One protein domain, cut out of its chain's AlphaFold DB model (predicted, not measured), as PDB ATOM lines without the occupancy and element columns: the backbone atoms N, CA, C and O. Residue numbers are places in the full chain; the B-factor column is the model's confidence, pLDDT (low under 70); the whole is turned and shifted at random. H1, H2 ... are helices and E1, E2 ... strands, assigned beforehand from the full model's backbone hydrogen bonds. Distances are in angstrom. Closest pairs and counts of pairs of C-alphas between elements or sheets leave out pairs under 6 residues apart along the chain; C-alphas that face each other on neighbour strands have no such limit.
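What this domain is: This is residues 148 to 177 and 215 to 284 of the 285 residues of an uncharacterized protein of Methylobacterium sp. B4 (UniProt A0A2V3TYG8). What does one see first in this model? One strongly twisted sheet of six strands curls round the helix H1, which lies at the core, and the short helix H2 packs beside the strands, near E5. Which parts follow each other? The printed part has 100 residues, with the named strands E1 to E6 and then H1 and H2; the sheet's order is E1 - E2 - E3 - E4 - E5 - E6, all antiparallel, and the class is mixed, helices and strands. How spread out is it? It is compact, with a radius of gyration of the C-alphas of 12.2 A, and rounded, with spans of 32 by 29 by 25 A.

How they stand to each other: How does the sheet begin? Residues 148 to 149 pair antiparallel with residues 156 to 157 of E1, residues 156 to 163, an edge strand that bends by 65 degrees at residue 160. E1 and E2, residues 170 to 175, form a hairpin, with N 160 and O 173 within hydrogen-bond range at 2.8 A. E3, residues 216 to 221, is antiparallel to E2, with N 172 and O 218 at 2.9 A. How does it go on? E3, E4, residues 226 to 228, E5, residues 235 to 240, and E6, residues 246 to 249, form a meander, each strand the antiparallel neighbour of the one before. Within hydrogen-bond range are N 219 and O 228, N 227 and O 235, and N 238 and O 247, each pair at 2.9 A. E5 is staggered, pairing with E4 over residues 235 to 236 and with E6 over 236 to 240. Where are the helices? H1, residues 264 to 274, is on one face of the sheet, making two layers, a helix and a sheet; its closest C-alphas to E2 are those of Leu 274 and Ala 170, 5.8 A, and to E6 those of Gln 268 and Ala 246, 6.3 A. H2, residues 276 to 282, is on the sheet at a height of 6.3 A, over none of its strands, and the C-alphas of Leu 282 and Ser 239 of E5 are the closest, 5.1 A. H1 and H2 are close but not clearly touching, at a steep tilt of 57 degrees, opposite ways, and in both every O i to N i+4 pair is within hydrogen-bond range.

Where its parts are: Where do the strands begin? E1 begins at C-alpha 156, (110.910, 65.981, 78.059), and is 19.1 A long from first to last C-alpha; E2 measures 17.5 A, E3 17.3 A and E5 14.1 A. Where do the helices lie? H1 runs 15.4 A from C-alpha 264, (99.466, 74.756, 81.301), and H2 ends at C-alpha 282, (88.813, 72.621, 69.558).

The domain as a whole: Is the printed part unbroken? Residues 178 to 214 are not printed, and C-alphas 177 and 215 are 10.9 A apart across this cut. Which link is long? The link from E6 to H1, residues 250 to 263, is long. Where is confidence low? The pLDDT is under 70 at residues 151 to 154, 243, 258 to 263 and 284.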
ATOM      1  N   PHE A 148     106.881  64.163  75.182       79.50
ATOM      2  CA  PHE A 148     105.989  65.102  75.859       79.50
ATOM      3  C   PHE A 148     106.684  65.793  77.027       79.50
ATOM      4  O   PHE A 148     107.540  65.219  77.704       79.50
ATOM      5  N   SER A 149     106.278  67.029  77.282       81.50
ATOM      6  CA  SER A 149     106.836  67.865  78.340       81.50
ATOM      7  C   SER A 149     106.411  67.361  79.722       81.50
ATOM      8  O   SER A 149     105.213  67.234  80.008       81.50
ATOM      9  N   LEU A 150     107.384  67.121  80.606       77.81
ATOM     10  CA  LEU A 150     107.140  66.731  81.999       77.81
ATOM     11  C   LEU A 150     106.852  67.934  82.908       77.81
ATOM     12  O   LEU A 150     106.157  67.843  83.912       77.81
ATOM     13  N   SER A 151     107.346  69.109  82.556       69.62
ATOM     14  CA  SER A 151     106.992  70.346  83.243       69.62
ATOM     15  C   SER A 151     107.340  71.535  82.366       69.62
ATOM     16  O   SER A 151     108.018  71.396  81.347       69.62
ATOM     17  N   SER A 152     106.916  72.725  82.779       54.53
ATOM     18  CA  SER A 152     107.288  73.979  82.123       54.53
ATOM     19  C   SER A 152     108.790  74.286  82.193       54.53
ATOM     20  O   SER A 152     109.276  75.108  81.417       54.53
ATOM     21  N   HIS A 153     109.547  73.622  83.078       50.12
ATOM     22  CA  HIS A 153     110.929  74.001  83.378       50.12
ATOM     23  C   HIS A 153     111.988  72.903  83.237       50.12
ATOM     24  O   HIS A 153     113.163  73.253  83.168       50.12
ATOM     25  N   GLY A 154     111.637  71.619  83.176       65.12
ATOM     26  CA  GLY A 154     112.633  70.576  83.447       65.12
ATOM     27  C   GLY A 154     113.024  69.704  82.270       65.12
ATOM     28  O   GLY A 154     114.152  69.767  81.791       65.12
ATOM     29  N   TYR A 155     112.116  68.829  81.859       71.44
ATOM     30  CA  TYR A 155     112.473  67.658  81.067       71.44
ATOM     31  C   TYR A 155     111.371  67.301  80.080       71.44
ATOM     32  O   TYR A 155     110.185  67.510  80.346       71.44
ATOM     33  N   SER A 156     111.784  66.702  78.973       82.56
ATOM     34  CA  SER A 156     110.910  65.981  78.059       82.56
ATOM     35  C   SER A 156     111.010  64.487  78.363       82.56
ATOM     36  O   SER A 156     112.073  63.987  78.726       82.56
ATOM     37  N   ALA A 157     109.905  63.763  78.238       80.00
ATOM     38  CA  ALA A 157     109.907  62.308  78.251       80.00
ATOM     39  C   ALA A 157     109.643  61.794  76.845       80.00
ATOM     40  O   ALA A 157     108.637  62.143  76.228       80.00
ATOM     41  N   THR A 158     110.514  60.913  76.364       83.00
ATOM     42  CA  THR A 158     110.273  60.156  75.138       83.00
ATOM     43  C   THR A 158     109.117  59.184  75.378       83.00
ATOM     44  O   THR A 158     109.146  58.422  76.349       83.00
ATOM     45  N   ILE A 159     108.096  59.195  74.519       83.25
ATOM     46  CA  ILE A 159     106.964  58.267  74.604       83.25
ATOM     47  C   ILE A 159     107.494  56.851  74.363       83.25
ATOM     48  O   ILE A 159     108.156  56.569  73.372       83.25
ATOM     49  N   VAL A 160     107.205  55.941  75.286       83.88
ATOM     50  CA  VAL A 160     107.528  54.512  75.165       83.88
ATOM     51  C   VAL A 160     106.296  53.683  74.821       83.88
ATOM     52  O   VAL A 160     106.415  52.605  74.246       83.88
ATOM     53  N   SER A 161     105.105  54.176  75.160       77.94
ATOM     54  CA  SER A 161     103.847  53.563  74.756       77.94
ATOM     55  C   SER A 161     102.749  54.606  74.634       77.94
ATOM     56  O   SER A 161     102.678  55.555  75.414       77.94
ATOM     57  N   LEU A 162     101.862  54.394  73.669       83.62
ATOM     58  CA  LEU A 162     100.592  55.091  73.570       83.62
ATOM     59  C   LEU A 162      99.501  54.056  73.295       83.62
ATOM     60  O   LEU A 162      99.633  53.219  72.406       83.62
ATOM     61  N   THR A 163      98.438  54.116  74.083       79.12
ATOM     62  CA  THR A 163      97.289  53.217  74.044       79.12
ATOM     63  C   THR A 163      96.023  54.034  73.820       79.12
ATOM     64  O   THR A 163      95.846  55.087  74.432       79.12
ATOM     65  N   ASP A 164      95.158  53.541  72.936       85.12
ATOM     66  CA  ASP A 164      93.822  54.072  72.656       85.12
ATOM     67  C   ASP A 164      93.742  55.603  72.439       85.12
ATOM     68  O   ASP A 164      92.919  56.267  73.083       85.12
ATOM     69  N   PRO A 165      94.556  56.193  71.538       84.19
ATOM     70  CA  PRO A 165      94.485  57.626  71.249       84.19
ATOM     71  C   PRO A 165      93.094  58.028  70.762       84.19
ATOM     72  O   PRO A 165      92.398  57.243  70.118       84.19
ATOM     73  N   ASP A 166      92.700  59.268  71.049       84.44
ATOM     74  CA  ASP A 166      91.391  59.831  70.691       84.44
ATOM     75  C   ASP A 166      90.178  59.103  71.303       84.44
ATOM     76  O   ASP A 166      89.036  59.335  70.896       84.44
ATOM     77  N   THR A 167      90.384  58.260  72.318       85.19
ATOM     78  CA  THR A 167      89.301  57.553  73.018       85.19
ATOM     79  C   THR A 167      89.026  58.113  74.418       85.19
ATOM     80  O   THR A 167      89.626  59.084  74.880       85.19
ATOM     81  N   THR A 168      88.081  57.503  75.136       89.12
ATOM     82  CA  THR A 168      87.811  57.809  76.549       89.12
ATOM     83  C   THR A 168      88.893  57.309  77.505       89.12
ATOM     84  O   THR A 168      88.890  57.733  78.659       89.12
ATOM     85  N   ASN A 169      89.775  56.419  77.042       87.50
ATOM     86  CA  ASN A 169      90.797  55.740  77.842       87.50
ATOM     87  C   ASN A 169      92.209  55.958  77.273       87.50
ATOM     88  O   ASN A 169      93.093  55.136  77.507       87.50
ATOM     89  N   ALA A 170      92.419  57.050  76.531       85.56
ATOM     90  CA  ALA A 170      93.710  57.363  75.937       85.56
ATOM     91  C   ALA A 170      94.785  57.436  77.023       85.56
ATOM     92  O   ALA A 170      94.615  58.108  78.043       85.56
ATOM     93  N   MET A 171      95.902  56.749  76.810       87.69
ATOM     94  CA  MET A 171      96.998  56.694  77.769       87.69
ATOM     95  C   MET A 171      98.335  56.735  77.047       87.69
ATOM     96  O   MET A 171      98.523  56.060  76.042       87.69
ATOM     97  N   MET A 172      99.290  57.475  77.598       90.50
ATOM     98  CA  MET A 172     100.676  57.446  77.153       90.50
ATOM     99  C   MET A 172     101.601  57.231  78.331       90.50
ATOM    100  O   MET A 172     101.356  57.740  79.425       90.50
ATOM    101  N   THR A 173     102.677  56.501  78.082       85.19
ATOM    102  CA  THR A 173     103.796  56.357  79.005       85.19
ATOM    103  C   THR A 173     105.041  56.908  78.339       85.19
ATOM    104  O   THR A 173     105.286  56.613  77.172       85.19
ATOM    105  N   GLY A 174     105.843  57.667  79.077       87.44
ATOM    106  CA  GLY A 174     107.148  58.140  78.635       87.44
ATOM    107  C   GLY A 174     108.253  57.861  79.641       87.44
ATOM    108  O   GLY A 174     107.986  57.562  80.809       87.44
ATOM    109  N   LYS A 175     109.497  57.962  79.176       87.50
ATOM    110  CA  LYS A 175     110.716  57.867  79.987       87.50
ATOM    111  C   LYS A 175     111.708  58.947  79.575       87.50
ATOM    112  O   LYS A 175     111.789  59.288  78.398       87.50
ATOM    113  N   VAL A 176     112.479  59.444  80.537       84.88
ATOM    114  CA  VAL A 176     113.598  60.351  80.258       84.88
ATOM    115  C   VAL A 176     114.759  59.532  79.702       84.88
ATOM    116  O   VAL A 176     115.221  58.571  80.320       84.88
ATOM    117  N   THR A 177     115.217  59.893  78.509       83.88
ATOM    118  CA  THR A 177     116.388  59.291  77.871       83.88
ATOM    119  C   THR A 177     117.641  60.121  78.130       83.88
ATOM    120  O   THR A 177     117.579  61.276  78.548       83.88
ATOM    121  N   SER A 215     108.942  56.162  85.119       86.75
ATOM    122  CA  SER A 215     107.973  56.103  84.023       86.75
ATOM    123  C   SER A 215     106.875  57.119  84.294       86.75
ATOM    124  O   SER A 215     106.278  57.106  85.369       86.75
ATOM    125  N   TYR A 216     106.603  57.982  83.322       89.81
ATOM    126  CA  TYR A 216     105.607  59.043  83.444       89.81
ATOM    127  C   TYR A 216     104.384  58.651  82.646       89.81
ATOM    128  O   TYR A 216     104.486  58.401  81.446       89.81
ATOM    129  N   VAL A 217     103.234  58.588  83.305       90.12
ATOM    130  CA  VAL A 217     101.988  58.137  82.689       90.12
ATOM    131  C   VAL A 217     101.010  59.294  82.645       90.12
ATOM    132  O   VAL A 217     100.712  59.877  83.679       90.12
ATOM    133  N   SER A 218     100.470  59.577  81.467       92.75
ATOM    134  CA  SER A 218      99.414  60.575  81.286       92.75
ATOM    135  C   SER A 218      98.190  59.908  80.677       92.75
ATOM    136  O   SER A 218      98.320  59.016  79.835       92.75
ATOM    137  N   LYS A 219      96.998  60.312  81.115       94.56
ATOM    138  CA  LYS A 219      95.721  59.727  80.682       94.56
ATOM    139  C   LYS A 219      94.766  60.814  80.237       94.56
ATOM    140  O   LYS A 219      94.702  61.861  80.868       94.56
ATOM    141  N   ALA A 220      93.966  60.552  79.217       94.62
ATOM    142  CA  ALA A 220      92.939  61.473  78.771       94.62
ATOM    143  C   ALA A 220      91.639  60.753  78.424       94.62
ATOM    144  O   ALA A 220      91.616  59.610  77.973       94.62
ATOM    145  N   ASN A 221      90.544  61.479  78.612       95.69
ATOM    146  CA  ASN A 221      89.248  61.136  78.068       95.69
ATOM    147  C   ASN A 221      88.906  62.184  77.007       95.69
ATOM    148  O   ASN A 221      88.427  63.282  77.312       95.69
ATOM    149  N   CYS A 222      89.162  61.831  75.749       92.94
ATOM    150  CA  CYS A 222      89.080  62.746  74.616       92.94
ATOM    151  C   CYS A 222      87.644  63.183  74.292       92.94
ATOM    152  O   CYS A 222      87.454  64.265  73.736       92.94
ATOM    153  N   ALA A 223      86.639  62.383  74.672       90.38
ATOM    154  CA  ALA A 223      85.222  62.717  74.510       90.38
ATOM    155  C   ALA A 223      84.783  63.826  75.480       90.38
ATOM    156  O   ALA A 223      84.108  64.771  75.084       90.38
ATOM    157  N   SER A 224      85.224  63.738  76.736       92.69
ATOM    158  CA  SER A 224      84.975  64.763  77.762       92.69
ATOM    159  C   SER A 224      86.002  65.899  77.760       92.69
ATOM    160  O   SER A 224      85.880  66.818  78.564       92.69
ATOM    161  N   ARG A 225      87.008  65.844  76.873       94.06
ATOM    162  CA  ARG A 225      88.123  66.804  76.786       94.06
ATOM    163  C   ARG A 225      88.897  66.936  78.100       94.06
ATOM    164  O   ARG A 225      89.380  68.015  78.434       94.06
ATOM    165  N   THR A 226      88.990  65.847  78.863       95.06
ATOM    166  CA  THR A 226      89.687  65.851  80.153       95.06
ATOM    167  C   THR A 226      91.013  65.116  80.083       95.06
ATOM    168  O   THR A 226      91.148  64.138  79.349       95.06
ATOM    169  N   ILE A 227      91.980  65.578  80.869       94.19
ATOM    170  CA  ILE A 227      93.315  64.991  80.990       94.19
ATOM    171  C   ILE A 227      93.742  64.915  82.454       94.19
ATOM    172  O   ILE A 227      93.445  65.800  83.258       94.19
ATOM    173  N   ILE A 228      94.439  63.833  82.777       93.31
ATOM    174  CA  ILE A 228      95.201  63.611  83.997       93.31
ATOM    175  C   ILE A 228      96.669  63.535  83.554       93.31
ATOM    176  O   ILE A 228      97.083  62.495  83.025       93.31
ATOM    177  N   PRO A 229      97.437  64.630  83.674       89.31
ATOM    178  CA  PRO A 229      98.845  64.632  83.315       89.31
ATOM    179  C   PRO A 229      99.641  63.796  84.319       89.31
ATOM    180  O   PRO A 229      99.167  63.495  85.418       89.31
ATOM    181  N   HIS A 230     100.876  63.448  83.974       85.81
ATOM    182  CA  HIS A 230     101.717  62.622  84.849       85.81
ATOM    183  C   HIS A 230     101.994  63.226  86.237       85.81
ATOM    184  O   HIS A 230     102.196  62.475  87.187       85.81
ATOM    185  N   PHE A 231     101.991  64.557  86.380       84.12
ATOM    186  CA  PHE A 231     102.175  65.232  87.672       84.12
ATOM    187  C   PHE A 231     100.885  65.305  88.510       84.12
ATOM    188  O   PHE A 231     100.873  65.902  89.585       84.12
ATOM    189  N   GLY A 232      99.802  64.677  88.045       84.81
ATOM    190  CA  GLY A 232      98.530  64.592  88.754       84.81
ATOM    191  C   GLY A 232      97.593  65.772  88.500       84.81
ATOM    192  O   GLY A 232      97.877  66.683  87.729       84.81
ATOM    193  N   GLY A 233      96.426  65.727  89.145       87.75
ATOM    194  CA  GLY A 233      95.324  66.656  88.887       87.75
ATOM    195  C   GLY A 233      94.439  66.223  87.715       87.75
ATOM    196  O   GLY A 233      94.770  65.319  86.950       87.75
ATOM    197  N   ARG A 234      93.265  66.848  87.596       92.19
ATOM    198  CA  ARG A 234      92.349  66.651  86.470       92.19
ATOM    199  C   ARG A 234      92.037  68.001  85.854       92.19
ATOM    200  O   ARG A 234      91.588  68.908  86.552       92.19
ATOM    201  N   TYR A 235      92.228  68.086  84.548       93.06
ATOM    202  CA  TYR A 235      92.065  69.314  83.788       93.06
ATOM    203  C   TYR A 235      91.103  69.106  82.631       93.06
ATOM    204  O   TYR A 235      90.939  67.983  82.148       93.06
ATOM    205  N   THR A 236      90.464  70.188  82.201       94.38
ATOM    206  CA  THR A 236      89.543  70.191  81.062       94.38
ATOM    207  C   THR A 236      90.035  71.174  80.016       94.38
ATOM    208  O   THR A 236      90.208  72.349  80.322       94.38
ATOM    209  N   VAL A 237      90.234  70.710  78.786       91.25
ATOM    210  CA  VAL A 237      90.615  71.562  77.656       91.25
ATOM    211  C   VAL A 237      89.343  72.107  77.011       91.25
ATOM    212  O   VAL A 237      88.534  71.352  76.466       91.25
ATOM    213  N   VAL A 238      89.135  73.418  77.114       90.88
ATOM    214  CA  VAL A 238      87.870  74.063  76.729       90.88
ATOM    215  C   VAL A 238      87.898  74.524  75.282       90.88
ATOM    216  O   VAL A 238      86.971  74.222  74.529       90.88
ATOM    217  N   SER A 239      88.965  75.214  74.897       86.88
ATOM    218  CA  SER A 239      89.168  75.776  73.563       86.88
ATOM    219  C   SER A 239      90.657  75.813  73.232       86.88
ATOM    220  O   SER A 239      91.506  75.701  74.119       86.88
ATOM    221  N   VAL A 240      90.975  75.945  71.946       83.88
ATOM    222  CA  VAL A 240      92.342  76.160  71.463       83.88
ATOM    223  C   VAL A 240      92.298  77.337  70.502       83.88
ATOM    224  O   VAL A 240      91.528  77.325  69.547       83.88
ATOM    225  N   THR A 241      93.101  78.366  70.746       76.38
ATOM    226  CA  THR A 241      93.165  79.535  69.866       76.38
ATOM    227  C   THR A 241      93.719  79.160  68.490       76.38
ATOM    228  O   THR A 241      94.375  78.130  68.302       76.38
ATOM    229  N   SER A 242      93.526  80.035  67.502       70.62
ATOM    230  CA  SER A 242      94.115  79.875  66.163       70.62
ATOM    231  C   SER A 242      95.650  79.797  66.189       70.62
ATOM    232  O   SER A 242      96.235  79.119  65.340       70.62
ATOM    233  N   THR A 243      96.277  80.431  67.187       69.06
ATOM    234  CA  THR A 243      97.721  80.398  67.475       69.06
ATOM    235  C   THR A 243      98.173  79.128  68.201       69.06
ATOM    236  O   THR A 243      99.369  78.934  68.387       69.06
ATOM    237  N   GLY A 244      97.241  78.248  68.581       71.00
ATOM    238  CA  GLY A 244      97.530  76.970  69.225       71.00
ATOM    239  C   GLY A 244      97.605  77.024  70.748       71.00
ATOM    240  O   GLY A 244      98.040  76.047  71.333       71.00
ATOM    241  N   SER A 245      97.195  78.109  71.405       78.25
ATOM    242  CA  SER A 245      97.155  78.191  72.872       78.25
ATOM    243  C   SER A 245      95.842  77.618  73.400       78.25
ATOM    244  O   SER A 245      94.769  78.046  72.981       78.25
ATOM    245  N   ALA A 246      95.903  76.654  74.311       82.00
ATOM    246  CA  ALA A 246      94.712  76.070  74.914       82.00
ATOM    247  C   ALA A 246      94.214  76.884  76.118       82.00
ATOM    248  O   ALA A 246      95.013  77.342  76.929       82.00
ATOM    249  N   SER A 247      92.892  76.998  76.265       87.75
ATOM    250  CA  SER A 247      92.245  77.333  77.538       87.75
ATOM    251  C   SER A 247      92.026  76.035  78.313       87.75
ATOM    252  O   SER A 247      91.396  75.094  77.810       87.75
ATOM    253  N   ILE A 248      92.596  75.957  79.515       88.94
ATOM    254  CA  ILE A 248      92.647  74.731  80.316       88.94
ATOM    255  C   ILE A 248      92.120  75.043  81.704       88.94
ATOM    256  O   ILE A 248      92.743  75.781  82.456       88.94
ATOM    257  N   LEU A 249      91.002  74.427  82.071       90.12
ATOM    258  CA  LEU A 249      90.399  74.604  83.383       90.12
ATOM    259  C   LEU A 249      90.918  73.567  84.375       90.12
ATOM    260  O   LEU A 249      90.918  72.365  84.087       90.12
ATOM    261  N   ASN A 250      91.294  74.027  85.566       87.62
ATOM    262  CA  ASN A 250      91.544  73.162  86.716       87.62
ATOM    263  C   ASN A 250      90.223  72.715  87.387       87.62
ATOM    264  O   ASN A 250      89.118  73.062  86.957       87.62
ATOM    265  N   SER A 251      90.317  71.964  88.488       86.56
ATOM    266  CA  SER A 251      89.148  71.500  89.252       86.56
ATOM    267  C   SER A 251      88.299  72.625  89.862       86.56
ATOM    268  O   SER A 251      87.139  72.394  90.195       86.56
ATOM    269  N   ARG A 252      88.852  73.838  89.998       87.81
ATOM    270  CA  ARG A 252      88.162  75.047  90.474       87.81
ATOM    271  C   ARG A 252      87.562  75.884  89.340       87.81
ATOM    272  O   ARG A 252      86.972  76.921  89.615       87.81
ATOM    273  N   ARG A 253      87.662  75.421  88.086       87.00
ATOM    274  CA  ARG A 253      87.271  76.160  86.871       87.00
ATOM    275  C   ARG A 253      88.066  77.450  86.644       87.00
ATOM    276  O   ARG A 253      87.580  78.357  85.977       87.00
ATOM    277  N   GLU A 254      89.285  77.514  87.161       86.50
ATOM    278  CA  GLU A 254      90.227  78.588  86.847       86.50
ATOM    279  C   GLU A 254      90.992  78.212  85.575       86.50
ATOM    280  O   GLU A 254      91.444  77.067  85.447       86.50
ATOM    281  N   ASP A 255      91.126  79.157  84.640       86.06
ATOM    282  CA  ASP A 255      91.922  78.958  83.427       86.06
ATOM    283  C   ASP A 255      93.413  79.091  83.741       86.06
ATOM    284  O   ASP A 255      93.881  80.113  84.242       86.06
ATOM    285  N   ILE A 256      94.152  78.031  83.440       80.38
ATOM    286  CA  ILE A 256      95.588  77.910  83.661       80.38
ATOM    287  C   ILE A 256      96.360  77.680  82.358       80.38
ATOM    288  O   ILE A 256      97.569  77.460  82.402       80.38
ATOM    289  N   GLY A 257      95.682  77.678  81.207       70.31
ATOM    290  CA  GLY A 257      96.230  77.169  79.951       70.31
ATOM    291  C   GLY A 257      97.441  77.938  79.418       70.31
ATOM    292  O   GLY A 257      98.364  77.333  78.877       70.31
ATOM    293  N   SER A 258      97.499  79.250  79.653       65.44
ATOM    294  CA  SER A 258      98.630  80.108  79.268       65.44
ATOM    295  C   SER A 258      99.717  80.232  80.342       65.44
ATOM    296  O   SER A 258     100.777  80.804  80.084       65.44
ATOM    297  N   VAL A 259      99.479  79.716  81.550       63.94
ATOM    298  CA  VAL A 259     100.358  79.952  82.696       63.94
ATOM    299  C   VAL A 259     101.426  78.859  82.757       63.94
ATOM    300  O   VAL A 259     101.159  77.678  82.971       63.94
ATOM    301  N   THR A 260     102.687  79.253  82.577       61.22
ATOM    302  CA  THR A 260     103.835  78.336  82.653       61.22
ATOM    303  C   THR A 260     104.038  77.802  84.070       61.22
ATOM    304  O   THR A 260     104.324  76.619  84.243       61.22
ATOM    305  N   ALA A 261     103.818  78.631  85.094       61.53
ATOM    306  CA  ALA A 261     103.970  78.251  86.500       61.53
ATOM    307  C   ALA A 261     103.006  77.134  86.951       61.53
ATOM    308  O   ALA A 261     103.319  76.385  87.870       61.53
ATOM    309  N   THR A 262     101.850  76.996  86.299       61.22
ATOM    310  CA  THR A 262     100.835  75.969  86.601       61.22
ATOM    311  C   THR A 262     100.964  74.729  85.712       61.22
ATOM    312  O   THR A 262     100.176  73.794  85.848       61.22
ATOM    313  N   GLY A 263     101.936  74.710  84.792       69.19
ATOM    314  CA  GLY A 263     102.149  73.605  83.857       69.19
ATOM    315  C   GLY A 263     101.181  73.578  82.669       69.19
ATOM    316  O   GLY A 263     101.146  72.569  81.968       69.19
ATOM    317  N   GLY A 264     100.434  74.659  82.406       72.75
ATOM    318  CA  GLY A 264      99.466  74.756  81.301       72.75
ATOM    319  C   GLY A 264     100.002  74.263  79.947       72.75
ATOM    320  O   GLY A 264      99.408  73.349  79.369       72.75
ATOM    321  N   PRO A 265     101.171  74.746  79.478       76.94
ATOM    322  CA  PRO A 265     101.768  74.289  78.220       76.94
ATOM    323  C   PRO A 265     102.070  72.786  78.182       76.94
ATOM    324  O   PRO A 265     101.867  72.136  77.161       76.94
ATOM    325  N   SER A 266     102.509  72.205  79.302       81.75
ATOM    326  CA  SER A 266     102.772  70.766  79.391       81.75
ATOM    327  C   SER A 266     101.476  69.952  79.361       81.75
ATOM    328  O   SER A 266     101.436  68.896  78.739       81.75
ATOM    329  N   ILE A 267     100.399  70.441  79.988       86.56
ATOM    330  CA  ILE A 267      99.074  69.798  79.928       86.56
ATOM    331  C   ILE A 267      98.544  69.825  78.495       86.56
ATOM    332  O   ILE A 267      98.013  68.821  78.018       86.56
ATOM    333  N   GLN A 268      98.707  70.958  77.811       87.62
ATOM    334  CA  GLN A 268      98.327  71.105  76.414       87.62
ATOM    335  C   GLN A 268      99.050  70.087  75.530       87.62
ATOM    336  O   GLN A 268      98.387  69.336  74.819       87.62
ATOM    337  N   ASP A 269     100.383  70.047  75.600       86.31
ATOM    338  CA  ASP A 269     101.218  69.133  74.815       86.31
ATOM    339  C   ASP A 269     100.802  67.673  75.050       86.31
ATOM    340  O   ASP A 269     100.506  66.935  74.110       86.31
ATOM    341  N   GLN A 270     100.628  67.275  76.314       89.94
ATOM    342  CA  GLN A 270     100.183  65.923  76.656       89.94
ATOM    343  C   GLN A 270      98.780  65.600  76.110       89.94
ATOM    344  O   GLN A 270      98.547  64.492  75.622       89.94
ATOM    345  N   PHE A 271      97.838  66.549  76.158       90.50
ATOM    346  CA  PHE A 271      96.494  66.349  75.610       90.50
ATOM    347  C   PHE A 271      96.496  66.287  74.083       90.50
ATOM    348  O   PHE A 271      95.772  65.476  73.512       90.50
ATOM    349  N   GLU A 272      97.320  67.090  73.415       89.81
ATOM    350  CA  GLU A 272      97.473  67.054  71.962       89.81
ATOM    351  C   GLU A 272      98.005  65.696  71.483       89.81
ATOM    352  O   GLU A 272      97.501  65.163  70.493       89.81
ATOM    353  N   LYS A 273      98.951  65.081  72.211       88.25
ATOM    354  CA  LYS A 273      99.441  63.725  71.897       88.25
ATOM    355  C   LYS A 273      98.389  62.639  72.123       88.25
ATOM    356  O   LYS A 273      98.305  61.700  71.335       88.25
ATOM    357  N   LEU A 274      97.603  62.748  73.196       86.25
ATOM    358  CA  LEU A 274      96.592  61.750  73.562       86.25
ATOM    359  C   LEU A 274      95.306  61.859  72.732       86.25
ATOM    360  O   LEU A 274      94.657  60.847  72.471       86.25
ATOM    361  N   CYS A 275      94.931  63.076  72.343       91.81
ATOM    362  CA  CYS A 275      93.646  63.406  71.732       91.81
ATOM    363  C   CYS A 275      93.783  64.340  70.508       91.81
ATOM    364  O   CYS A 275      93.121  65.390  70.469       91.81
ATOM    365  N   PRO A 276      94.619  64.018  69.501       88.50
ATOM    366  CA  PRO A 276      94.907  64.924  68.387       88.50
ATOM    367  C   PRO A 276      93.660  65.319  67.578       88.50
ATOM    368  O   PRO A 276      93.550  66.461  67.115       88.50
ATOM    369  N   LEU A 277      92.672  64.428  67.423       86.31
ATOM    370  CA  LEU A 277      91.427  64.747  66.718       86.31
ATOM    371  C   LEU A 277      90.541  65.690  67.530       86.31
ATOM    372  O   LEU A 277      89.969  66.626  66.962       86.31
ATOM    373  N   SER A 278      90.421  65.471  68.842       88.31
ATOM    374  CA  SER A 278      89.683  66.390  69.717       88.31
ATOM    375  C   SER A 278      90.360  67.755  69.767       88.31
ATOM    376  O   SER A 278      89.682  68.770  69.618       88.31
ATOM    377  N   PHE A 279      91.688  67.797  69.874       86.38
ATOM    378  CA  PHE A 279      92.461  69.036  69.861       86.38
ATOM    379  C   PHE A 279      92.250  69.833  68.564       86.38
ATOM    380  O   PHE A 279      91.950  71.027  68.587       86.38
ATOM    381  N   LYS A 280      92.272  69.158  67.407       84.50
ATOM    382  CA  LYS A 280      91.994  69.788  66.109       84.50
ATOM    383  C   LYS A 280      90.569  70.334  65.991       84.50
ATOM    384  O   LYS A 280      90.366  71.349  65.325       84.50
ATOM    385  N   LYS A 281      89.579  69.674  66.606       84.25
ATOM    386  CA  LYS A 281      88.192  70.172  66.658       84.25
ATOM    387  C   LYS A 281      88.090  71.435  67.511       84.25
ATOM    388  O   LYS A 281      87.429  72.375  67.091       84.25
ATOM    389  N   LEU A 282      88.781  71.469  68.650       84.81
ATOM    390  CA  LEU A 282      88.813  72.621  69.558       84.81
ATOM    391  C   LEU A 282      89.442  73.867  68.944       84.81
ATOM    392  O   LEU A 282      89.065  74.974  69.297       84.81
ATOM    393  N   ARG A 283      90.377  73.689  68.012       80.94
ATOM    394  CA  ARG A 283      91.006  74.796  67.284       80.94
ATOM    395  C   ARG A 283      90.100  75.430  66.218       80.94
ATOM    396  O   ARG A 283      90.423  76.479  65.670       80.94
ATOM    397  N   ARG A 284      89.004  74.758  65.855       67.19
ATOM    398  CA  ARG A 284      88.061  75.192  64.811       67.19
ATOM    399  C   ARG A 284      86.753  75.758  65.369       67.19
ATOM    400  O   ARG A 284      85.944  76.205  64.561       67.19
TER     401      ARG A 284